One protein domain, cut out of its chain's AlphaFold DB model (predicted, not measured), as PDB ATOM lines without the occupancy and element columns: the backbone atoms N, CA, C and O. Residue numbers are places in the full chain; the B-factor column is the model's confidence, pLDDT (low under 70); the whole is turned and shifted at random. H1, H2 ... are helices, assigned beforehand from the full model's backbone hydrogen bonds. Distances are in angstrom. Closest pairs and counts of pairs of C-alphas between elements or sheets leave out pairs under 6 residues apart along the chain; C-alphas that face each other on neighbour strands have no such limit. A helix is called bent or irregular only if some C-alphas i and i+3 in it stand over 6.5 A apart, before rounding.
ATOM      1  N   GLU A 256     -32.786 -27.479   7.020       59.56
ATOM      2  CA  GLU A 256     -31.510 -26.872   7.429       59.56
ATOM      3  C   GLU A 256     -31.590 -26.371   8.877       59.56
ATOM      4  O   GLU A 256     -30.735 -26.722   9.699       59.56
ATOM      5  N   SER A 257     -32.632 -25.609   9.233       60.22
ATOM      6  CA  SER A 257     -32.800 -25.097  10.602       60.22
ATOM      7  C   SER A 257     -32.994 -26.207  11.631       60.22
ATOM      8  O   SER A 257     -32.471 -26.111  12.747       60.22
ATOM      9  N   TYR A 258     -33.710 -27.279  11.276       60.38
ATOM     10  CA  TYR A 258     -33.867 -28.436  12.156       60.38
ATOM     11  C   TYR A 258     -32.532 -29.143  12.402       60.38
ATOM     12  O   TYR A 258     -32.156 -29.363  13.556       60.38
ATOM     13  N   THR A 259     -31.792 -29.441  11.332       66.81
ATOM     14  CA  THR A 259     -30.482 -30.103  11.408       66.81
ATOM     15  C   THR A 259     -29.514 -29.273  12.240       66.81
ATOM     16  O   THR A 259     -28.870 -29.779  13.159       66.81
ATOM     17  N   ARG A 260     -29.500 -27.957  12.009       73.06
ATOM     18  CA  ARG A 260     -28.722 -26.990  12.781       73.06
ATOM     19  C   ARG A 260     -29.078 -27.024  14.269       73.06
ATOM     20  O   ARG A 260     -28.177 -27.083  15.105       73.06
ATOM     21  N   LYS A 261     -30.370 -27.017  14.619       71.25
ATOM     22  CA  LYS A 261     -30.833 -27.086  16.015       71.25
ATOM     23  C   LYS A 261     -30.456 -28.410  16.678       71.25
ATOM     24  O   LYS A 261     -29.955 -28.398  17.796       71.25
ATOM     25  N   TRP A 262     -30.639 -29.527  15.982       74.12
ATOM     26  CA  TRP A 262     -30.272 -30.848  16.484       74.12
ATOM     27  C   TRP A 262     -28.769 -30.959  16.776       74.12
ATOM     28  O   TRP A 262     -28.385 -31.439  17.840       74.12
ATOM     29  N   ILE A 263     -27.917 -30.431  15.891       80.25
ATOM     30  CA  ILE A 263     -26.467 -30.367  16.118       80.25
ATOM     31  C   ILE A 263     -26.140 -29.500  17.345       80.25
ATOM     32  O   ILE A 263     -25.289 -29.883  18.148       80.25
ATOM     33  N   ILE A 264     -26.823 -28.359  17.517       76.88
ATOM     34  CA  ILE A 264     -26.663 -27.492  18.698       76.88
ATOM     35  C   ILE A 264     -27.036 -28.234  19.992       76.88
ATOM     36  O   ILE A 264     -26.361 -28.067  21.007       76.88
ATOM     37  N   ASP A 265     -28.093 -29.042  19.974       75.12
ATOM     38  CA  ASP A 265     -28.512 -29.812  21.146       75.12
ATOM     39  C   ASP A 265     -27.481 -30.909  21.481       75.12
ATOM     40  O   ASP A 265     -27.081 -31.027  22.638       75.12
ATOM     41  N   ILE A 266     -26.929 -31.609  20.476       79.62
ATOM     42  CA  ILE A 266     -25.848 -32.598  20.673       79.62
ATOM     43  C   ILE A 266     -24.628 -31.967  21.355       79.62
ATOM     44  O   ILE A 266     -24.122 -32.510  22.337       79.62
ATOM     45  N   ILE A 267     -24.136 -30.825  20.859       85.50
ATOM     46  CA  ILE A 267     -22.937 -30.192  21.439       85.50
ATOM     47  C   ILE A 267     -23.190 -29.678  22.863       85.50
ATOM     48  O   ILE A 267     -22.278 -29.719  23.684       85.50
ATOM     49  N   LYS A 268     -24.415 -29.232  23.177       78.75
ATOM     50  CA  LYS A 268     -24.800 -28.816  24.534       78.75
ATOM     51  C   LYS A 268     -24.849 -29.993  25.495       78.75
ATOM     52  O   LYS A 268     -24.286 -29.898  26.580       78.75
ATOM     53  N   ASP A 269     -25.498 -31.083  25.099       75.88
ATOM     54  CA  ASP A 269     -25.614 -32.284  25.927       75.88
ATOM     55  C   ASP A 269     -24.236 -32.895  26.196       75.88
ATOM     56  O   ASP A 269     -23.915 -33.251  27.330       75.88
ATOM     57  N   SER A 270     -23.395 -32.942  25.162       79.00
ATOM     58  CA  SER A 270     -22.022 -33.431  25.253       79.00
ATOM     59  C   SER A 270     -21.167 -32.561  26.185       79.00
ATOM     60  O   SER A 270     -20.453 -33.084  27.040       79.00
ATOM     61  N   ALA A 271     -21.307 -31.231  26.105       81.00
ATOM     62  CA  ALA A 271     -20.659 -30.300  27.028       81.00
ATOM     63  C   ALA A 271     -21.153 -30.462  28.475       81.00
ATOM     64  O   ALA A 271     -20.348 -30.465  29.402       81.00
ATOM     65  N   ALA A 272     -22.463 -30.634  28.680       77.75
ATOM     66  CA  ALA A 272     -23.055 -30.822  30.005       77.75
ATOM     67  C   ALA A 272     -22.580 -32.115  30.689       77.75
ATOM     68  O   ALA A 272     -22.514 -32.180  31.915       77.75
ATOM     69  N   ARG A 273     -22.241 -33.137  29.897       79.25
ATOM     70  CA  ARG A 273     -21.690 -34.420  30.358       79.25
ATOM     71  C   ARG A 273     -20.162 -34.455  30.404       79.25
ATOM     72  O   ARG A 273     -19.603 -35.489  30.756       79.25
ATOM     73  N   ASP A 274     -19.506 -33.358  30.034       80.88
ATOM     74  CA  ASP A 274     -18.055 -33.255  29.861       80.88
ATOM     75  C   ASP A 274     -17.457 -34.385  29.000       80.88
ATOM     76  O   ASP A 274     -16.366 -34.897  29.256       80.88
ATOM     77  N   GLU A 275     -18.178 -34.790  27.952       81.75
ATOM     78  CA  GLU A 275     -17.754 -35.899  27.103       81.75
ATOM     79  C   GLU A 275     -16.389 -35.610  26.440       81.75
ATOM     80  O   GLU A 275     -16.042 -34.455  26.138       81.75
ATOM     81  N   PRO A 276     -15.569 -36.651  26.198       83.88
ATOM     82  CA  PRO A 276     -14.334 -36.474  25.451       83.88
ATOM     83  C   PRO A 276     -14.632 -36.077  23.991       83.88
ATOM     84  O   PRO A 276     -15.576 -36.611  23.403       83.88
ATOM     85  N   PRO A 277     -13.804 -35.221  23.357       87.31
ATOM     86  CA  PRO A 277     -14.074 -34.648  22.029       87.31
ATOM     87  C   PRO A 277     -14.416 -35.667  20.934       87.31
ATOM     88  O   PRO A 277     -15.238 -35.422  20.049       87.31
ATOM     89  N   PHE A 278     -13.799 -36.842  21.018       83.25
ATOM     90  CA  PHE A 278     -14.060 -37.963  20.128       83.25
ATOM     91  C   PHE A 278     -15.523 -38.448  20.174       83.25
ATOM     92  O   PHE A 278     -16.121 -38.694  19.127       83.25
ATOM     93  N   TYR A 279     -16.128 -38.539  21.364       78.94
ATOM     94  CA  TYR A 279     -17.518 -38.982  21.543       78.94
ATOM     95  C   TYR A 279     -18.512 -37.962  20.986       78.94
ATOM     96  O   TYR A 279     -19.463 -38.330  20.289       78.94
ATOM     97  N   THR A 280     -18.245 -36.672  21.210       84.06
ATOM     98  CA  THR A 280     -19.019 -35.585  20.604       84.06
ATOM     99  C   THR A 280     -18.991 -35.707  19.083       84.06
ATOM    100  O   THR A 280     -20.037 -35.728  18.438       84.06
ATOM    101  N   ALA A 281     -17.798 -35.871  18.499       85.88
ATOM    102  CA  ALA A 281     -17.620 -35.992  17.056       85.88
ATOM    103  C   ALA A 281     -18.315 -37.227  16.456       85.88
ATOM    104  O   ALA A 281     -18.809 -37.161  15.326       85.88
ATOM    105  N   LEU A 282     -18.387 -38.341  17.192       77.44
ATOM    106  CA  LEU A 282     -19.132 -39.544  16.795       77.44
ATOM    107  C   LEU A 282     -20.654 -39.340  16.795       77.44
ATOM    108  O   LEU A 282     -21.353 -39.976  16.003       77.44
ATOM    109  N   SER A 283     -21.162 -38.447  17.638       79.38
ATOM    110  CA  SER A 283     -22.598 -38.169  17.761       79.38
ATOM    111  C   SER A 283     -23.127 -37.225  16.674       79.38
ATOM    112  O   SER A 283     -24.327 -37.196  16.414       79.38
ATOM    113  N   LEU A 284     -22.244 -36.483  15.999       82.81
ATOM    114  CA  LEU A 284     -22.607 -35.555  14.922       82.81
ATOM    115  C   LEU A 284     -23.025 -36.283  13.625       82.81
ATOM    116  O   LEU A 284     -22.484 -37.350  13.315       82.81
ATOM    117  N   PRO A 285     -23.942 -35.722  12.816       77.19
ATOM    118  CA  PRO A 285     -24.330 -36.319  11.539       77.19
ATOM    119  C   PRO A 285     -23.220 -36.214  10.485       77.19
ATOM    120  O   PRO A 285     -22.623 -35.162  10.281       77.19
ATOM    121  N   ILE A 286     -22.949 -37.309   9.769       77.50
ATOM    122  CA  ILE A 286     -21.912 -37.350   8.716       77.50
ATOM    123  C   ILE A 286     -22.419 -36.783   7.378       77.50
ATOM    124  O   ILE A 286     -21.628 -36.303   6.572       77.50
ATOM    125  N   ARG A 287     -23.729 -36.857   7.104       63.72
ATOM    126  CA  ARG A 287     -24.300 -36.469   5.798       63.72
ATOM    127  C   ARG A 287     -24.430 -34.955   5.604       63.72
ATOM    128  O   ARG A 287     -24.496 -34.520   4.460       63.72
ATOM    129  N   ASP A 288     -24.363 -34.186   6.688       76.06
ATOM    130  CA  ASP A 288     -24.630 -32.744   6.718       76.06
ATOM    131  C   ASP A 288     -23.363 -31.930   7.040       76.06
ATOM    132  O   ASP A 288     -23.395 -31.009   7.855       76.06
ATOM    133  N   GLU A 289     -22.231 -32.295   6.422       82.62
ATOM    134  CA  GLU A 289     -20.893 -31.720   6.672       82.62
ATOM    135  C   GLU A 289     -20.904 -30.192   6.761       82.62
ATOM    136  O   GLU A 289     -20.406 -29.621   7.732       82.62
ATOM    137  N   GLU A 290     -21.489 -29.522   5.767       82.56
ATOM    138  CA  GLU A 290     -21.494 -28.062   5.692       82.56
ATOM    139  C   GLU A 290     -22.222 -27.433   6.887       82.56
ATOM    140  O   GLU A 290     -21.717 -26.489   7.502       82.56
ATOM    141  N   ILE A 291     -23.365 -28.006   7.278       79.88
ATOM    142  CA  ILE A 291     -24.159 -27.540   8.418       79.88
ATOM    143  C   ILE A 291     -23.412 -27.823   9.725       79.88
ATOM    144  O   ILE A 291     -23.332 -26.943  10.583       79.88
ATOM    145  N   VAL A 292     -22.806 -29.005   9.876       86.38
ATOM    146  CA  VAL A 292     -22.027 -29.365  11.072       86.38
ATOM    147  C   VAL A 292     -20.837 -28.434  11.262       86.38
ATOM    148  O   VAL A 292     -20.671 -27.865  12.341       86.38
ATOM    149  N   LEU A 293     -20.030 -28.221  10.221       87.94
ATOM    150  CA  LEU A 293     -18.864 -27.341  10.292       87.94
ATOM    151  C   LEU A 293     -19.266 -25.881  10.542       87.94
ATOM    152  O   LEU A 293     -18.568 -25.167  11.265       87.94
ATOM    153  N   LYS A 294     -20.399 -25.434   9.986       82.75
ATOM    154  CA  LYS A 294     -20.971 -24.109  10.252       82.75
ATOM    155  C   LYS A 294     -21.410 -23.973  11.713       82.75
ATOM    156  O   LYS A 294     -21.023 -23.007  12.363       82.75
ATOM    157  N   VAL A 295     -22.118 -24.960  12.267       83.31
ATOM    158  CA  VAL A 295     -22.543 -24.952  13.679       83.31
ATOM    159  C   VAL A 295     -21.356 -25.004  14.636       83.31
ATOM    160  O   VAL A 295     -21.324 -24.231  15.592       83.31
ATOM    161  N   LEU A 296     -20.359 -25.859  14.386       88.75
ATOM    162  CA  LEU A 296     -19.147 -25.917  15.210       88.75
ATOM    163  C   LEU A 296     -18.392 -24.582  15.195       88.75
ATOM    164  O   LEU A 296     -17.902 -24.148  16.233       88.75
ATOM    165  N   ARG A 297     -18.346 -23.896  14.049       87.88
ATOM    166  CA  ARG A 297     -17.718 -22.574  13.925       87.88
ATOM    167  C   ARG A 297     -18.485 -21.483  14.668       87.88
ATOM    168  O   ARG A 297     -17.873 -20.638  15.305       87.88
ATOM    169  N   GLU A 298     -19.809 -21.478  14.565       80.94
ATOM    170  CA  GLU A 298     -20.649 -20.411  15.123       80.94
ATOM    171  C   GLU A 298     -20.949 -20.599  16.619       80.94
ATOM    172  O   GLU A 298     -21.113 -19.618  17.344       80.94
ATOM    173  N   TYR A 299     -21.035 -21.845  17.093       81.81
ATOM    174  CA  TYR A 299     -21.487 -22.172  18.449       81.81
ATOM    175  C   TYR A 299     -20.519 -23.048  19.244       81.81
ATOM    176  O   TYR A 299     -20.686 -23.181  20.457       81.81
ATOM    177  N   GLY A 300     -19.527 -23.661  18.600       85.12
ATOM    178  CA  GLY A 300     -18.656 -24.628  19.255       85.12
ATOM    179  C   GLY A 300     -17.803 -24.012  20.361       85.12
ATOM    180  O   GLY A 300     -17.782 -24.565  21.454       85.12
ATOM    181  N   GLU A 301     -17.202 -22.833  20.160       87.38
ATOM    182  CA  GLU A 301     -16.470 -22.134  21.237       87.38
ATOM    183  C   GLU A 301     -17.366 -21.834  22.445       87.38
ATOM    184  O   GLU A 301     -16.948 -21.982  23.590       87.38
ATOM    185  N   ARG A 302     -18.627 -21.457  22.198       85.31
ATOM    186  CA  ARG A 302     -19.582 -21.109  23.255       85.31
ATOM    187  C   ARG A 302     -19.941 -22.300  24.142       85.31
ATOM    188  O   ARG A 302     -20.121 -22.108  25.341       85.31
ATOM    189  N   TYR A 303     -20.124 -23.485  23.560       87.00
ATOM    190  CA  TYR A 303     -20.615 -24.656  24.296       87.00
ATOM    191  C   TYR A 303     -19.507 -25.644  24.666       87.00
ATOM    192  O   TYR A 303     -19.516 -26.167  25.773       87.00
ATOM    193  N   LEU A 304     -18.542 -25.880  23.777       88.81
ATOM    194  CA  LEU A 304     -17.455 -26.848  23.961       88.81
ATOM    195  C   LEU A 304     -16.150 -26.192  24.448       88.81
ATOM    196  O   LEU A 304     -15.232 -26.892  24.878       88.81
ATOM    197  N   GLY A 305     -16.035 -24.860  24.381       89.62
ATOM    198  CA  GLY A 305     -14.835 -24.134  24.795       89.62
ATOM    199  C   GLY A 305     -13.595 -24.577  24.016       89.62
ATOM    200  O   GLY A 305     -13.641 -24.764  22.802       89.62
ATOM    201  N   ALA A 306     -12.489 -24.803  24.731       89.88
ATOM    202  CA  ALA A 306     -11.209 -25.218  24.146       89.88
ATOM    203  C   ALA A 306     -11.257 -26.575  23.411       89.88
ATOM    204  O   ALA A 306     -10.378 -26.861  22.602       89.88
ATOM    205  N   LYS A 307     -12.282 -27.406  23.659       91.00
ATOM    206  CA  LYS A 307     -12.439 -28.721  23.015       91.00
ATOM    207  C   LYS A 307     -12.917 -28.629  21.558       91.00
ATOM    208  O   LYS A 307     -12.828 -29.620  20.837       91.00
ATOM    209  N   VAL A 308     -13.433 -27.478  21.108       93.69
ATOM    210  CA  VAL A 308     -14.097 -27.347  19.795       93.69
ATOM    211  C   VAL A 308     -13.206 -27.741  18.616       93.69
ATOM    212  O   VAL A 308     -13.659 -28.456  17.722       93.69
ATOM    213  N   ASP A 309     -11.939 -27.322  18.617       93.12
ATOM    214  CA  ASP A 309     -11.013 -27.637  17.527       93.12
ATOM    215  C   ASP A 309     -10.719 -29.136  17.470       93.12
ATOM    216  O   ASP A 309     -10.618 -29.711  16.388       93.12
ATOM    217  N   GLU A 310     -10.633 -29.787  18.626       93.06
ATOM    218  CA  GLU A 310     -10.412 -31.224  18.712       93.06
ATOM    219  C   GLU A 310     -11.649 -32.010  18.247       93.06
ATOM    220  O   GLU A 310     -11.516 -32.950  17.461       93.06
ATOM    221  N   VAL A 311     -12.860 -31.568  18.617       92.56
ATOM    222  CA  VAL A 311     -14.126 -32.120  18.092       92.56
ATOM    223  C   VAL A 311     -14.193 -31.972  16.570       92.56
ATOM    224  O   VAL A 311     -14.517 -32.939  15.879       92.56
ATOM    225  N   ARG A 312     -13.849 -30.793  16.028       92.94
ATOM    226  CA  ARG A 312     -13.825 -30.554  14.575       92.94
ATOM    227  C   ARG A 312     -12.850 -31.500  13.877       92.94
ATOM    228  O   ARG A 312     -13.224 -32.137  12.896       92.94
ATOM    229  N   ARG A 313     -11.630 -31.642  14.404       92.06
ATOM    230  CA  ARG A 313     -10.615 -32.554  13.855       92.06
ATOM    231  C   ARG A 313     -11.110 -33.998  13.837       92.06
ATOM    232  O   ARG A 313     -11.032 -34.655  12.802       92.06
ATOM    233  N   PHE A 314     -11.664 -34.492  14.948       90.75
ATOM    234  CA  PHE A 314     -12.228 -35.844  14.995       90.75
ATOM    235  C   PHE A 314     -13.386 -36.034  14.013       90.75
ATOM    236  O   PHE A 314     -13.470 -37.085  13.374       90.75
ATOM    237  N   TYR A 315     -14.246 -35.027  13.850       91.19
ATOM    238  CA  TYR A 315     -15.348 -35.070  12.894       91.19
ATOM    239  C   TYR A 315     -14.853 -35.197  11.447       91.19
ATOM    240  O   TYR A 315     -15.311 -36.074  10.717       91.19
ATOM    241  N   GLU A 316     -13.880 -34.381  11.043       90.19
ATOM    242  CA  GLU A 316     -13.319 -34.404   9.687       90.19
ATOM    243  C   GLU A 316     -12.573 -35.716   9.391       90.19
ATOM    244  O   GLU A 316     -12.746 -36.304   8.318       90.19
ATOM    245  N   MET A 317     -11.809 -36.238  10.361       90.00
ATOM    246  CA  MET A 317     -11.166 -37.551  10.232       90.00
ATOM    247  C   MET A 317     -12.198 -38.678  10.072       90.00
ATOM    248  O   MET A 317     -12.056 -39.540   9.201       90.00
ATOM    249  N   ARG A 318     -13.270 -38.651  10.874       86.94
ATOM    250  CA  ARG A 318     -14.380 -39.613  10.806       86.94
ATOM    251  C   ARG A 318     -15.127 -39.527   9.477       86.94
ATOM    252  O   ARG A 318     -15.464 -40.561   8.903       86.94
ATOM    253  N   LEU A 319     -15.386 -38.321   8.977       85.31
ATOM    254  CA  LEU A 319     -16.023 -38.105   7.681       85.31
ATOM    255  C   LEU A 319     -15.190 -38.739   6.562       85.31
ATOM    256  O   LEU A 319     -15.729 -39.495   5.754       85.31
ATOM    257  N   ALA A 320     -13.877 -38.497   6.546       87.44
ATOM    258  CA  ALA A 320     -12.974 -39.106   5.576       87.44
ATOM    259  C   ALA A 320     -12.999 -40.641   5.652       87.44
ATOM    260  O   ALA A 320     -13.155 -41.302   4.624       87.44
ATOM    261  N   ALA A 321     -12.932 -41.209   6.859       87.69
ATOM    262  CA  ALA A 321     -13.022 -42.651   7.071       87.69
ATOM    263  C   ALA A 321     -14.368 -43.234   6.588       87.69
ATOM    264  O   ALA A 321     -14.406 -44.268   5.917       87.69
ATOM    265  N   PHE A 322     -15.481 -42.540   6.838       84.00
ATOM    266  CA  PHE A 322     -16.802 -42.950   6.361       84.00
ATOM    267  C   PHE A 322     -16.905 -42.932   4.830       84.00
ATOM    268  O   PHE A 322     -17.478 -43.850   4.245       84.00
ATOM    269  N   GLN A 323     -16.317 -41.938   4.157       82.94
ATOM    270  CA  GLN A 323     -16.296 -41.882   2.689       82.94
ATOM    271  C   GLN A 323     -15.534 -43.069   2.076       82.94
ATOM    272  O   GLN A 323     -15.966 -43.614   1.058       82.94
ATOM    273  N   ILE A 324     -14.447 -43.525   2.715       84.94
ATOM    274  CA  ILE A 324     -13.721 -44.744   2.309       84.94
ATOM    275  C   ILE A 324     -14.644 -45.969   2.384       84.94
ATOM    276  O   ILE A 324     -14.650 -46.801   1.474       84.94
ATOM    277  N   ALA A 325     -15.468 -46.061   3.427       81.25
ATOM    278  CA  ALA A 325     -16.393 -47.172   3.600       81.25
ATOM    279  C   ALA A 325     -17.582 -47.147   2.636       81.25
ATOM    280  O   ALA A 325     -17.930 -48.175   2.051       81.25
ATOM    281  N   VAL A 326     -18.152 -45.967   2.379       75.62
ATOM    282  CA  VAL A 326     -19.163 -45.788   1.325       75.62
ATOM    283  C   VAL A 326     -18.612 -46.257  -0.017       75.62
ATOM    284  O   VAL A 326     -19.298 -46.961  -0.757       75.62
ATOM    285  N   TYR A 327     -17.357 -45.925  -0.318       78.69
ATOM    286  CA  TYR A 327     -16.715 -46.385  -1.538       78.69
ATOM    287  C   TYR A 327     -16.554 -47.908  -1.598       78.69
ATOM    288  O   TYR A 327     -16.900 -48.507  -2.617       78.69
ATOM    289  N   HIS A 328     -16.110 -48.544  -0.509       78.88
ATOM    290  CA  HIS A 328     -16.063 -50.006  -0.406       78.88
ATOM    291  C   HIS A 328     -17.437 -50.643  -0.672       78.88
ATOM    292  O   HIS A 328     -17.546 -51.530  -1.515       78.88
ATOM    293  N   ARG A 329     -18.516 -50.130  -0.064       74.88
ATOM    294  CA  ARG A 329     -19.887 -50.607  -0.332       74.88
ATOM    295  C   ARG A 329     -20.310 -50.443  -1.789       74.88
ATOM    296  O   ARG A 329     -20.916 -51.349  -2.357       74.88
ATOM    297  N   LEU A 330     -20.002 -49.305  -2.407       71.88
ATOM    298  CA  LEU A 330     -20.351 -49.059  -3.808       71.88
ATOM    299  C   LEU A 330     -19.611 -50.002  -4.764       71.88
ATOM    300  O   LEU A 330     -20.200 -50.421  -5.761       71.88
ATOM    301  N   LEU A 331     -18.360 -50.360  -4.455       73.38
ATOM    302  CA  LEU A 331     -17.617 -51.389  -5.185       73.38
ATOM    303  C   LEU A 331     -18.284 -52.762  -5.056       73.38
ATOM    304  O   LEU A 331     -18.562 -53.383  -6.080       73.38
ATOM    305  N   MET A 332     -18.633 -53.176  -3.834       70.56
ATOM    306  CA  MET A 332     -19.320 -54.451  -3.573       70.56
ATOM    307  C   MET A 332     -20.660 -54.569  -4.311       70.56
ATOM    308  O   MET A 332     -21.060 -55.651  -4.727       70.56
ATOM    309  N   MET A 333     -21.356 -53.447  -4.506       70.06
ATOM    310  CA  MET A 333     -22.626 -53.393  -5.238       70.06
ATOM    311  C   MET A 333     -22.458 -53.275  -6.763       70.06
ATOM    312  O   MET A 333     -23.458 -53.160  -7.472       70.06
ATOM    313  N   GLY A 334     -21.225 -53.231  -7.285       71.44
ATOM    314  CA  GLY A 334     -20.951 -53.003  -8.708       71.44
ATOM    315  C   GLY A 334     -21.331 -51.598  -9.203       71.44
ATOM    316  O   GLY A 334     -21.475 -51.384 -10.404       71.44
ATOM    317  N   ARG A 335     -21.512 -50.629  -8.294       65.69
ATOM    318  CA  ARG A 335     -22.012 -49.265  -8.566       65.69
ATOM    319  C   ARG A 335     -20.923 -48.192  -8.458       65.69
ATOM    320  O   ARG A 335     -21.184 -47.071  -8.025       65.69
ATOM    321  N   SER A 336     -19.688 -48.514  -8.836       65.25
ATOM    322  CA  SER A 336     -18.576 -47.557  -8.789       65.25
ATOM    323  C   SER A 336     -18.414 -46.801 -10.113       65.25
ATOM    324  O   SER A 336     -18.272 -47.426 -11.163       65.25
ATOM    325  N   SER A 337     -18.372 -45.465 -10.068       72.19
ATOM    326  CA  SER A 337     -17.983 -44.612 -11.201       72.19
ATOM    327  C   SER A 337     -16.608 -43.983 -10.952       72.19
ATOM    328  O   SER A 337     -16.216 -43.754  -9.806       72.19
ATOM    329  N   LYS A 338     -15.864 -43.659 -12.021       74.69
ATOM    330  CA  LYS A 338     -14.552 -42.986 -11.911       74.69
ATOM    331  C   LYS A 338     -14.624 -41.666 -11.129       74.69
ATOM    332  O   LYS A 338     -13.664 -41.307 -10.449       74.69
ATOM    333  N   GLU A 339     -15.747 -40.961 -11.205       75.12
ATOM    334  CA  GLU A 339     -15.976 -39.686 -10.516       75.12
ATOM    335  C   GLU A 339     -16.122 -39.872  -9.004       75.12
ATOM    336  O   GLU A 339     -15.455 -39.178  -8.237       75.12
ATOM    337  N   ILE A 340     -16.910 -40.861  -8.566       71.50
ATOM    338  CA  ILE A 340     -17.070 -41.191  -7.142       71.50
ATOM    339  C   ILE A 340     -15.723 -41.610  -6.542       71.50
ATOM    340  O   ILE A 340     -15.339 -41.118  -5.482       71.50
ATOM    341  N   ILE A 341     -14.969 -42.451  -7.261       73.31
ATOM    342  CA  ILE A 341     -13.623 -42.895  -6.862       73.31
ATOM    343  C   ILE A 341     -12.698 -41.698  -6.655       73.31
ATOM    344  O   ILE A 341     -11.997 -41.606  -5.649       73.31
ATOM    345  N   SER A 342     -12.697 -40.774  -7.615       79.19
ATOM    346  CA  SER A 342     -11.823 -39.604  -7.590       79.19
ATOM    347  C   SER A 342     -12.179 -38.666  -6.436       79.19
ATOM    348  O   SER A 342     -11.277 -38.192  -5.748       79.19
ATOM    349  N   LYS A 343     -13.477 -38.460  -6.171       79.69
ATOM    350  CA  LYS A 343     -13.958 -37.636  -5.054       79.69
ATOM    351  C   LYS A 343     -13.580 -38.237  -3.700       79.69
ATOM    352  O   LYS A 343     -12.988 -37.542  -2.880       79.69
ATOM    353  N   VAL A 344     -13.859 -39.523  -3.479       79.00
ATOM    354  CA  VAL A 344     -13.519 -40.198  -2.213       79.00
ATOM    355  C   VAL A 344     -12.010 -40.201  -1.992       79.00
ATOM    356  O   VAL A 344     -11.549 -39.868  -0.903       79.00
ATOM    357  N   ARG A 345     -11.227 -40.501  -3.035       80.00
ATOM    358  CA  ARG A 345      -9.764 -40.464  -2.961       80.00
ATOM    359  C   ARG A 345      -9.245 -39.070  -2.620       80.00
ATOM    360  O   ARG A 345      -8.309 -38.963  -1.837       80.00
ATOM    361  N   TRP A 346      -9.837 -38.019  -3.185       82.56
ATOM    362  CA  TRP A 346      -9.459 -36.640  -2.879       82.56
ATOM    363  C   TRP A 346      -9.758 -36.276  -1.419       82.56
ATOM    364  O   TRP A 346      -8.859 -35.791  -0.737       82.56
ATOM    365  N   ILE A 347     -10.962 -36.578  -0.915       81.31
ATOM    366  CA  ILE A 347     -11.351 -36.309   0.484       81.31
ATOM    367  C   ILE A 347     -10.437 -37.069   1.452       81.31
ATOM    368  O   ILE A 347      -9.860 -36.476   2.362       81.31
ATOM    369  N   ALA A 348     -10.266 -38.374   1.230       83.25
ATOM    370  CA  ALA A 348      -9.461 -39.227   2.097       83.25
ATOM    371  C   ALA A 348      -7.979 -38.837   2.081       83.25
ATOM    372  O   ALA A 348      -7.344 -38.816   3.132       83.25
ATOM    373  N   LYS A 349      -7.432 -38.486   0.908       84.69
ATOM    374  CA  LYS A 349      -6.048 -38.018   0.802       84.69
ATOM    375  C   LYS A 349      -5.859 -36.676   1.501       84.69
ATOM    376  O   LYS A 349      -4.933 -36.554   2.286       84.69
ATOM    377  N   LYS A 350      -6.755 -35.708   1.276       87.62
ATOM    378  CA  LYS A 350      -6.700 -34.399   1.941       87.62
ATOM    379  C   LYS A 350      -6.675 -34.556   3.465       87.62
ATOM    380  O   LYS A 350      -5.797 -34.005   4.116       87.62
ATOM    381  N   ALA A 351      -7.591 -35.353   4.017       86.12
ATOM    382  CA  ALA A 351      -7.641 -35.603   5.455       86.12
ATOM    383  C   ALA A 351      -6.402 -36.358   5.966       86.12
ATOM    384  O   ALA A 351      -5.937 -36.097   7.067       86.12
ATOM    385  N   ALA A 352      -5.841 -37.278   5.181       87.31
ATOM    386  CA  ALA A 352      -4.631 -38.001   5.563       87.31
ATOM    387  C   ALA A 352      -3.360 -37.145   5.497       87.31
ATOM    388  O   ALA A 352      -2.477 -37.334   6.329       87.31
ATOM    389  N   ASP A 353      -3.275 -36.212   4.549       87.69
ATOM    390  CA  ASP A 353      -2.179 -35.245   4.459       87.69
ATOM    391  C   ASP A 353      -2.214 -34.275   5.661       87.69
ATOM    392  O   ASP A 353      -1.169 -33.876   6.167       87.69
ATOM    393  N   GLU A 354      -3.412 -33.939   6.155       90.12
ATOM    394  CA  GLU A 354      -3.611 -33.020   7.285       90.12
ATOM    395  C   GLU A 354      -3.515 -33.699   8.664       90.12
ATOM    396  O   GLU A 354      -2.949 -33.136   9.605       90.12
ATOM    397  N   TYR A 355      -4.043 -34.919   8.795       90.38
ATOM    398  CA  TYR A 355      -4.213 -35.605  10.082       90.38
ATOM    399  C   TYR A 355      -3.431 -36.909  10.222       90.38
ATOM    400  O   TYR A 355      -3.391 -37.479  11.312       90.38
ATOM    401  N   GLY A 356      -2.788 -37.380   9.157       90.12
ATOM    402  CA  GLY A 356      -2.076 -38.654   9.117       90.12
ATOM    403  C   GLY A 356      -2.979 -39.831   8.740       90.12
ATOM    404  O   GLY A 356      -4.059 -40.032   9.297       90.12
ATOM    405  N   ALA A 357      -2.509 -40.662   7.804       88.69
ATOM    406  CA  ALA A 357      -3.243 -41.836   7.316       88.69
ATOM    407  C   ALA A 357      -3.590 -42.843   8.428       88.69
ATOM    408  O   ALA A 357      -4.660 -43.449   8.398       88.69
ATOM    409  N   ASN A 358      -2.718 -42.992   9.429       91.06
ATOM    410  CA  ASN A 358      -2.940 -43.866  10.581       91.06
ATOM    411  C   ASN A 358      -4.204 -43.477  11.364       91.06
ATOM    412  O   ASN A 358      -4.990 -44.348  11.725       91.06
ATOM    413  N   ASN A 359      -4.425 -42.182  11.588       89.19
ATOM    414  CA  ASN A 359      -5.570 -41.684  12.343       89.19
ATOM    415  C   ASN A 359      -6.878 -41.860  11.564       89.19
ATOM    416  O   ASN A 359      -7.897 -42.195  12.158       89.19
ATOM    417  N   ILE A 360      -6.842 -41.727  10.234       90.19
ATOM    418  CA  ILE A 360      -8.007 -42.007   9.381       90.19
ATOM    419  C   ILE A 360      -8.345 -43.505   9.388       90.19
ATOM    420  O   ILE A 360      -9.504 -43.873   9.561       90.19
ATOM    421  N   ILE A 361      -7.341 -44.375   9.228       88.06
ATOM    422  CA  ILE A 361      -7.534 -45.834   9.171       88.06
ATOM    423  C   ILE A 361      -8.104 -46.372  10.489       88.06
ATOM    424  O   ILE A 361      -9.020 -47.191  10.468       88.06
ATOM    425  N   LYS A 362      -7.632 -45.863  11.633       86.81
ATOM    426  CA  LYS A 362      -8.148 -46.233  12.963       86.81
ATOM    427  C   LYS A 362      -9.608 -45.841  13.202       86.81
ATOM    428  O   LYS A 362     -10.216 -46.337  14.142       86.81
ATOM    429  N   LEU A 363     -10.158 -44.947  12.380       85.25
ATOM    430  CA  LEU A 363     -11.529 -44.444  12.480       85.25
ATOM    431  C   LEU A 363     -12.469 -45.028  11.420       85.25
ATOM    432  O   LEU A 363     -13.614 -44.583  11.302       85.25
ATOM    433  N   LEU A 364     -12.010 -46.016  10.644       86.12
ATOM    434  CA  LEU A 364     -12.871 -46.748   9.720       86.12
ATOM    435  C   LEU A 364     -14.041 -47.405  10.473       86.12
ATOM    436  O   LEU A 364     -13.919 -47.758  11.645       86.12
ATOM    437  N   PRO A 365     -15.211 -47.565   9.835       77.50
ATOM    438  CA  PRO A 365     -16.341 -48.208  10.484       77.50
ATOM    439  C   PRO A 365     -16.078 -49.712  10.628       77.50
ATOM    440  O   PRO A 365     -16.115 -50.463   9.655       77.50
ATOM    441  N   PHE A 366     -15.834 -50.156  11.861       75.62
ATOM    442  CA  PHE A 366     -15.638 -51.572  12.202       75.62
ATOM    443  C   PHE A 366     -16.949 -52.300  12.563       75.62
ATOM    444  O   PHE A 366     -16.946 -53.513  12.771       75.62
ATOM    445  N   PHE A 367     -18.089 -51.594  12.594       63.28
ATOM    446  CA  PHE A 367     -19.411 -52.191  12.814       63.28
ATOM    447  C   PHE A 367     -19.694 -53.313  11.800       63.28
ATOM    448  O   PHE A 367     -19.531 -53.124  10.596       63.28
ATOM    449  N   GLY A 368     -20.136 -54.479  12.288       58.00
ATOM    450  CA  GLY A 368     -20.529 -55.608  11.435       58.00
ATOM    451  C   GLY A 368     -19.420 -56.111  10.503       58.00
ATOM    452  O   GLY A 368     -19.737 -56.553   9.406       58.00
ATOM    453  N   SER A 369     -18.150 -55.978  10.917       57.41
ATOM    454  CA  SER A 369     -16.929 -56.361  10.181       57.41
ATOM    455  C   SER A 369     -16.691 -55.661   8.831       57.41
ATOM    456  O   SER A 369     -15.843 -56.101   8.043       57.41
ATOM    457  N   GLU A 370     -17.329 -54.505   8.591       67.12
ATOM    458  CA  GLU A 370     -17.189 -53.751   7.332       67.12
ATOM    459  C   GLU A 370     -15.717 -53.452   6.987       67.12
ATOM    460  O   GLU A 370     -15.309 -53.666   5.845       67.12
ATOM    461  N   PHE A 371     -14.896 -53.091   7.981       70.38
ATOM    462  CA  PHE A 371     -13.427 -53.041   7.885       70.38
ATOM    463  C   PHE A 371     -12.679 -53.928   8.902       70.38
ATOM    464  O   PHE A 371     -11.460 -53.835   8.992       70.38
ATOM    465  N   GLY A 372     -13.364 -54.847   9.594       65.25
ATOM    466  CA  GLY A 372     -12.715 -55.814  10.503       65.25
ATOM    467  C   GLY A 372     -11.883 -56.853   9.741       65.25
ATOM    468  O   GLY A 372     -12.373 -57.405   8.752       65.25
ATOM    469  N   GLY A 373     -10.634 -57.078  10.162       64.75
ATOM    470  CA  GLY A 373      -9.653 -57.946   9.490       64.75
ATOM    471  C   GLY A 373      -9.252 -57.541   8.045       64.75
ATOM    472  O   GLY A 373     -10.091 -57.100   7.248       64.75
ATOM    473  N   PRO A 374      -7.975 -57.703   7.639       69.88
ATOM    474  CA  PRO A 374      -7.549 -57.425   6.267       69.88
ATOM    475  C   PRO A 374      -8.114 -58.462   5.282       69.88
ATOM    476  O   PRO A 374      -8.049 -59.667   5.515       69.88
ATOM    477  N   THR A 375      -8.660 -57.991   4.157       79.69
ATOM    478  CA  THR A 375      -9.014 -58.822   2.995       79.69
ATOM    479  C   THR A 375      -8.339 -58.252   1.746       79.69
ATOM    480  O   THR A 375      -8.132 -57.037   1.690       79.69
ATOM    481  N   PRO A 376      -8.057 -59.059   0.701       80.31
ATOM    482  CA  PRO A 376      -7.406 -58.567  -0.519       80.31
ATOM    483  C   PRO A 376      -8.108 -57.356  -1.157       80.31
ATOM    484  O   PRO A 376      -7.479 -56.497  -1.773       80.31
ATOM    485  N   GLU A 377      -9.426 -57.260  -0.991       77.44
ATOM    486  CA  GLU A 377     -10.234 -56.155  -1.498       77.44
ATOM    487  C   GLU A 377     -10.104 -54.886  -0.646       77.44
ATOM    488  O   GLU A 377      -9.851 -53.805  -1.190       77.44
ATOM    489  N   LYS A 378     -10.170 -55.013   0.687       80.00
ATOM    490  CA  LYS A 378      -9.912 -53.906   1.623       80.00
ATOM    491  C   LYS A 378      -8.493 -53.368   1.440       80.00
ATOM    492  O   LYS A 378      -8.299 -52.158   1.338       80.00
ATOM    493  N   GLU A 379      -7.511 -54.256   1.299       84.88
ATOM    494  CA  GLU A 379      -6.120 -53.904   1.008       84.88
ATOM    495  C   GLU A 379      -5.985 -53.135  -0.306       84.88
ATOM    496  O   GLU A 379      -5.284 -52.125  -0.368       84.88
ATOM    497  N   ARG A 380      -6.680 -53.575  -1.362       82.56
ATOM    498  CA  ARG A 380      -6.670 -52.900  -2.662       82.56
ATOM    499  C   ARG A 380      -7.224 -51.481  -2.564       82.56
ATOM    500  O   ARG A 380      -6.645 -50.570  -3.155       82.56
ATOM    501  N   ILE A 381      -8.313 -51.279  -1.823       82.38
ATOM    502  CA  ILE A 381      -8.913 -49.954  -1.608       82.38
ATOM    503  C   ILE A 381      -7.967 -49.067  -0.804       82.38
ATOM    504  O   ILE A 381      -7.670 -47.946  -1.220       82.38
ATOM    505  N   LEU A 382      -7.441 -49.578   0.309       85.62
ATOM    506  CA  LEU A 382      -6.543 -48.822   1.175       85.62
ATOM    507  C   LEU A 382      -5.228 -48.487   0.464       85.62
ATOM    508  O   LEU A 382      -4.782 -47.354   0.571       85.62
ATOM    509  N   LYS A 383      -4.660 -49.374  -0.362       84.69
ATOM    510  CA  LYS A 383      -3.488 -49.064  -1.209       84.69
ATOM    511  C   LYS A 383      -3.788 -48.072  -2.330       84.69
ATOM    512  O   LYS A 383      -2.899 -47.337  -2.756       84.69
ATOM    513  N   LEU A 384      -5.019 -48.036  -2.837       81.50
ATOM    514  CA  LEU A 384      -5.415 -47.062  -3.856       81.50
ATOM    515  C   LEU A 384      -5.475 -45.636  -3.283       81.50
ATOM    516  O   LEU A 384      -5.185 -44.662  -3.989       81.50
ATOM    517  N   ILE A 385      -5.815 -45.522  -1.999       81.62
ATOM    518  CA  ILE A 385      -5.942 -44.255  -1.275       81.62
ATOM    519  C   ILE A 385      -4.608 -43.865  -0.615       81.62
ATOM    520  O   ILE A 385      -4.110 -42.766  -0.846       81.62
ATOM    521  N   PHE A 386      -3.979 -44.792   0.107       86.06
ATOM    522  CA  PHE A 386      -2.755 -44.630   0.900       86.06
ATOM    523  C   PHE A 386      -1.549 -45.324   0.251       86.06
ATOM    524  O   PHE A 386      -0.848 -46.111   0.880       86.06
ATOM    525  N   LYS A 387      -1.302 -45.036  -1.032       81.38
ATOM    526  CA  LYS A 387      -0.289 -45.720  -1.860       81.38
ATOM    527  C   LYS A 387       1.131 -45.712  -1.271       81.38
ATOM    528  O   LYS A 387       1.897 -46.635  -1.527       81.38
ATOM    529  N   GLU A 388       1.466 -44.672  -0.515       83.56
ATOM    530  CA  GLU A 388       2.787 -44.461   0.090       83.56
ATOM    531  C   GLU A 388       3.030 -45.337   1.336       83.56
ATOM    532  O   GLU A 388       4.160 -45.433   1.805       83.56
ATOM    533  N   GLN A 389       1.987 -45.958   1.903       86.69
ATOM    534  CA  GLN A 389       2.090 -46.675   3.175       86.69
ATOM    535  C   GLN A 389       2.370 -48.176   2.966       86.69
ATOM    536  O   GLN A 389       1.693 -48.813   2.150       86.69
ATOM    537  N   PRO A 390       3.323 -48.771   3.714       89.94
ATOM    538  CA  PRO A 390       3.535 -50.217   3.722       89.94
ATOM    539  C   PRO A 390       2.268 -50.970   4.140       89.94
ATOM    540  O   PRO A 390       1.515 -50.512   5.003       89.94
ATOM    541  N   LEU A 391       2.037 -52.147   3.556       86.38
ATOM    542  CA  LEU A 391       0.824 -52.926   3.824       86.38
ATOM    543  C   LEU A 391       0.777 -53.405   5.282       86.38
ATOM    544  O   LEU A 391      -0.272 -53.384   5.917       86.38
ATOM    545  N   GLU A 392       1.937 -53.749   5.831       88.44
ATOM    546  CA  GLU A 392       2.120 -54.174   7.214       88.44
ATOM    547  C   GLU A 392       1.655 -53.084   8.187       88.44
ATOM    548  O   GLU A 392       0.978 -53.376   9.171       88.44
ATOM    549  N   LYS A 393       1.941 -51.814   7.865       89.75
ATOM    550  CA  LYS A 393       1.502 -50.657   8.657       89.75
ATOM    551  C   LYS A 393      -0.002 -50.430   8.562       89.75
ATOM    552  O   LYS A 393      -0.638 -50.141   9.569       89.75
ATOM    553  N   ILE A 394      -0.587 -50.615   7.379       87.50
ATOM    554  CA  ILE A 394      -2.044 -50.548   7.204       87.50
ATOM    555  C   ILE A 394      -2.736 -51.619   8.060       87.50
ATOM    556  O   ILE A 394      -3.732 -51.321   8.715       87.50
ATOM    557  N   HIS A 395      -2.201 -52.841   8.096       88.94
ATOM    558  CA  HIS A 395      -2.757 -53.935   8.900       88.94
ATOM    559  C   HIS A 395      -2.647 -53.669  10.404       88.94
ATOM    560  O   HIS A 395      -3.609 -53.898  11.133       88.94
ATOM    561  N   GLU A 396      -1.502 -53.150  10.854       89.44
ATOM    562  CA  GLU A 396      -1.292 -52.712  12.237       89.44
ATOM    563  C   GLU A 396      -2.351 -51.678  12.650       89.44
ATOM    564  O   GLU A 396      -3.037 -51.860  13.653       89.44
ATOM    565  N   TRP A 397      -2.576 -50.644  11.834       90.75
ATOM    566  CA  TRP A 397      -3.551 -49.595  12.148       90.75
ATOM    567  C   TRP A 397      -5.007 -50.045  12.065       90.75
ATOM    568  O   TRP A 397      -5.826 -49.554  12.840       90.75
ATOM    569  N   LEU A 398      -5.343 -50.966  11.156       86.69
ATOM    570  CA  LEU A 398      -6.674 -51.578  11.117       86.69
ATOM    571  C   LEU A 398      -6.959 -52.332  12.414       86.69
ATOM    572  O   LEU A 398      -8.020 -52.142  13.000       86.69
ATOM    573  N   LYS A 399      -5.994 -53.126  12.888       85.62
ATOM    574  CA  LYS A 399      -6.120 -53.867  14.144       85.62
ATOM    575  C   LYS A 399      -6.240 -52.928  15.345       85.62
ATOM    576  O   LYS A 399      -7.115 -53.112  16.179       85.62
ATOM    577  N   GLU A 400      -5.409 -51.889  15.407       86.69
ATOM    578  CA  GLU A 400      -5.500 -50.877  16.467       86.69
ATOM    579  C   GLU A 400      -6.853 -50.148  16.469       86.69
ATOM    580  O   GLU A 400      -7.391 -49.852  17.537       86.69
ATOM    581  N   GLY A 401      -7.406 -49.857  15.288       85.12
ATOM    582  CA  GLY A 401      -8.737 -49.271  15.141       85.12
ATOM    583  C   GLY A 401      -9.849 -50.210  15.606       85.12
ATOM    584  O   GLY A 401     -10.735 -49.789  16.346       85.12
ATOM    585  N   GLU A 402      -9.771 -51.486  15.228       84.19
ATOM    586  CA  GLU A 402     -10.712 -52.533  15.637       84.19
ATOM    587  C   GLU A 402     -10.705 -52.729  17.164       84.19
ATOM    588  O   GLU A 402     -11.763 -52.679  17.796       84.19
ATOM    589  N   ASP A 403      -9.520 -52.810  17.776       83.38
ATOM    590  CA  ASP A 403      -9.350 -52.915  19.231       83.38
ATOM    591  C   ASP A 403      -9.911 -51.679  19.965       83.38
ATOM    592  O   ASP A 403     -10.561 -51.790  21.011       83.38
ATOM    593  N   ALA A 404      -9.664 -50.474  19.436       78.56
ATOM    594  CA  ALA A 404     -10.175 -49.229  20.008       78.56
ATOM    595  C   ALA A 404     -11.703 -49.135  19.896       78.56
ATOM    596  O   ALA A 404     -12.382 -48.732  20.846       78.56
ATOM    597  N   PHE A 405     -12.249 -49.543  18.753       76.38
ATOM    598  CA  PHE A 405     -13.681 -49.593  18.518       76.38
ATOM    599  C   PHE A 405     -14.379 -50.586  19.454       76.38
ATOM    600  O   PHE A 405     -15.433 -50.275  20.010       76.38
ATOM    601  N   GLN A 406     -13.776 -51.750  19.696       75.50
ATOM    602  CA  GLN A 406     -14.319 -52.748  20.613       75.50
ATOM    603  C   GLN A 406     -14.395 -52.220  22.053       75.50
ATOM    604  O   GLN A 406     -15.450 -52.302  22.683       75.50
ATOM    605  N   LYS A 407     -13.341 -51.546  22.532       75.19
ATOM    606  CA  LYS A 407     -13.353 -50.856  23.838       75.19
ATOM    607  C   LYS A 407     -14.433 -49.772  23.921       75.19
ATOM    608  O   LYS A 407     -15.078 -49.609  24.956       75.19
ATOM    609  N   TYR A 408     -14.652 -49.026  22.839       68.81
ATOM    610  CA  TYR A 408     -15.728 -48.035  22.762       68.81
ATOM    611  C   TYR A 408     -17.119 -48.684  22.839       68.81
ATOM    612  O   TYR A 408     -17.999 -48.196  23.556       68.81
ATOM    613  N   ALA A 409     -17.332 -49.790  22.124       68.12
ATOM    614  CA  ALA A 409     -18.589 -50.529  22.158       68.12
ATOM    615  C   ALA A 409     -18.870 -51.079  23.569       68.12
ATOM    616  O   ALA A 409     -19.996 -50.987  24.060       68.12
ATOM    617  N   GLU A 410     -17.841 -51.563  24.264       73.94
ATOM    618  CA  GLU A 410     -17.925 -51.990  25.664       73.94
ATOM    619  C   GLU A 410     -18.282 -50.827  26.601       73.94
ATOM    620  O   GLU A 410     -19.185 -50.957  27.427       73.94
ATOM    621  N   TYR A 411     -17.635 -49.667  26.439       67.12
ATOM    622  CA  TYR A 411     -17.918 -48.466  27.228       67.12
ATOM    623  C   TYR A 411     -19.344 -47.942  27.020       67.12
ATOM    624  O   TYR A 411     -20.054 -47.674  27.987       67.12
ATOM    625  N   THR A 412     -19.802 -47.829  25.773       62.34
ATOM    626  CA  THR A 412     -21.167 -47.364  25.471       62.34
ATOM    627  C   THR A 412     -22.223 -48.356  25.954       62.34
ATOM    628  O   THR A 412     -23.243 -47.944  26.502       62.34
ATOM    629  N   THR A 413     -21.952 -49.660  25.855       68.69
ATOM    630  CA  THR A 413     -22.796 -50.707  26.449       68.69
ATOM    631  C   THR A 413     -22.837 -50.595  27.973       68.69
ATOM    632  O   THR A 413     -23.903 -50.751  28.567       68.69
ATOM    633  N   LYS A 414     -21.702 -50.301  28.618       73.31
ATOM    634  CA  LYS A 414     -21.621 -50.073  30.064       73.31
ATOM    635  C   LYS A 414     -22.442 -48.853  30.483       73.31
ATOM    636  O   LYS A 414     -23.299 -49.003  31.343       73.31
ATOM    637  N   ILE A 415     -22.271 -47.701  29.832       61.91
ATOM    638  CA  ILE A 415     -23.068 -46.497  30.125       61.91
ATOM    639  C   ILE A 415     -24.557 -46.741  29.892       61.91
ATOM    640  O   ILE A 415     -25.380 -46.297  30.690       61.91
ATOM    641  N   ALA A 416     -24.924 -47.455  28.827       55.72
ATOM    642  CA  ALA A 416     -26.315 -47.810  28.580       55.72
ATOM    643  C   ALA A 416     -26.877 -48.682  29.715       55.72
ATOM    644  O   ALA A 416     -27.974 -48.413  30.197       55.72
ATOM    645  N   LYS A 417     -26.113 -49.673  30.195       65.56
ATOM    646  CA  LYS A 417     -26.490 -50.515  31.342       65.56
ATOM    647  C   LYS A 417     -26.595 -49.719  32.641       65.56
ATOM    648  O   LYS A 417     -27.620 -49.818  33.299       65.56
ATOM    649  N   GLU A 418     -25.608 -48.887  32.961       62.91
ATOM    650  CA  GLU A 418     -25.611 -48.025  34.152       62.91
ATOM    651  C   GLU A 418     -26.766 -47.018  34.108       62.91
ATOM    652  O   GLU A 418     -27.430 -46.789  35.114       62.91
ATOM    653  N   SER A 419     -27.080 -46.462  32.936       51.69
ATOM    654  CA  SER A 419     -28.239 -45.580  32.751       51.69
ATOM    655  C   SER A 419     -29.556 -46.330  32.966       51.69
ATOM    656  O   SER A 419     -30.474 -45.791  33.577       51.69
ATOM    657  N   ILE A 420     -29.645 -47.584  32.506       52.38
ATOM    658  CA  ILE A 420     -30.800 -48.462  32.733       52.38
ATOM    659  C   ILE A 420     -30.915 -48.856  34.215       52.38
ATOM    660  O   ILE A 420     -32.024 -48.895  34.736       52.38
ATOM    661  N   GLU A 421     -29.807 -49.131  34.904       52.59
ATOM    662  CA  GLU A 421     -29.777 -49.470  36.336       52.59
ATOM    663  C   GLU A 421     -30.104 -48.264  37.217       52.59
ATOM    664  O   GLU A 421     -30.972 -48.361  38.077       52.59
ATOM    665  N   THR A 422     -29.546 -47.091  36.925       44.47
ATOM    666  CA  THR A 422     -29.888 -45.834  37.616       44.47
ATOM    667  C   THR A 422     -31.367 -45.481  37.430       44.47
ATOM    668  O   THR A 422     -32.004 -44.918  38.320       44.47
ATOM    669  N   TYR A 423     -31.945 -45.820  36.272       40.72
ATOM    670  CA  TYR A 423     -33.379 -45.676  36.019       40.72
ATOM    671  C   TYR A 423     -34.222 -46.701  36.798       40.72
ATOM    672  O   TYR A 423     -35.376 -46.423  37.113       40.72
ATOM    673  N   LYS A 424     -33.658 -47.873  37.123       43.53
ATOM    674  CA  LYS A 424     -34.295 -48.895  37.970       43.53
ATOM    675  C   LYS A 424     -34.205 -48.578  39.463       43.53
ATOM    676  O   LYS A 424     -35.145 -48.906  40.161       43.53
TER     677      LYS A 424
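AT A GLANCE: This is residues 256 to 424 of the 427 residues of an uncharacterized protein of Thaumarchaeota archaeon (UniProt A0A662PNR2). A long helix folded sharply back on itself, H3, has its longer arm H3b running through the core and joining two groups of helices: H1, H2 and the arm H3a about one end, and H4, H5 and H6 towards the other. The long helix H7 starts beside H5 and H6 and reaches out as an arm, with residues 413 to 424 sticking out free. The printed part has 169 residues with seven named helices, H1 to H7 in chain order, and no named strand; the class is all helix. The whole is compact, with a radius of gyration of the C-alphas of 17.1 A and spans of 46 by 35 by 29 A.

IN THESE COORDINATES: H1, residues 256 to 272, begins at C-alpha 256 (-31.510, -26.872, 7.429) and is 24.4 A long. H2 is residues 277 to 283, 10.2 A. H3, residues 289 to 332, was assigned as one helix by its hydrogen bonds but is bent, with C-alphas 303 and 306 9.4 A apart. Its arms are H3a, residues 289 to 303, 19.0 A, and H3b, residues 306 to 332, 41.1 A; H3b begins at C-alpha 306 (-11.209, -25.218, 24.146). Both arms are irregular: C-alphas 298 and 301 are 7.6 A apart, and C-alphas 306 and 309 are 7.0 A apart. H4 is residues 338 to 355, 25.4 A; H5 is residues 357 to 361, 6.2 A; H6 is residues 376 to 385, 14.4 A. H7, residues 391 to 424, is 49.1 A long and ends at C-alpha 424 (-34.295, -48.895, 37.970).

HOW THE PARTS SIT: H3 is the hub, touching four other helices. Its arms touch at a shallow tilt of 20 degrees, opposite ways, the closest C-alphas being those of Gly 300 and Val 308, 5.3 A. H1 touches H3a at a steep tilt of 41 degrees, with Lys 268 and Tyr 303 closest at 5.9 A between C-alphas. H2 touches H3b, residues 307 to 318 alone, with the C-alphas of Pro 277 and Val 311 closest at 4.7 A. H3b and H4 form a helical hairpin at a shallow tilt of 30 degrees, closest at the C-alphas of Ala 320 and Ala 348, 4.9 A. H5 touches H7 at the C-alphas of Asn 358 and Trp 397, 6.0 A, their closest. H6 touches H4, closest at the C-alphas of Arg 345 and Ile 385, 5.6 A, and only just touches H7, with 3 pairs of C-alphas within 8 A, the closest being those of Glu 379 and Leu 391, 7.6 A. H7 and H3b are apart. Every O i to N i+4 pair is within hydrogen-bond range in H1, H2, H4, H5, H6 and H7; in H3a 9 of 11 are, in H3b 22 of 23.

THE WHOLE: The farthest C-alphas, Lys 338 and Lys 424, are 54.0 A apart. The printed part has no cut. The link from H5 to H6 is long, 14 residues. Mean pLDDT of the printed part is 79.0; 29 residues are under 70, among them 256 to 259 and 415 to 424.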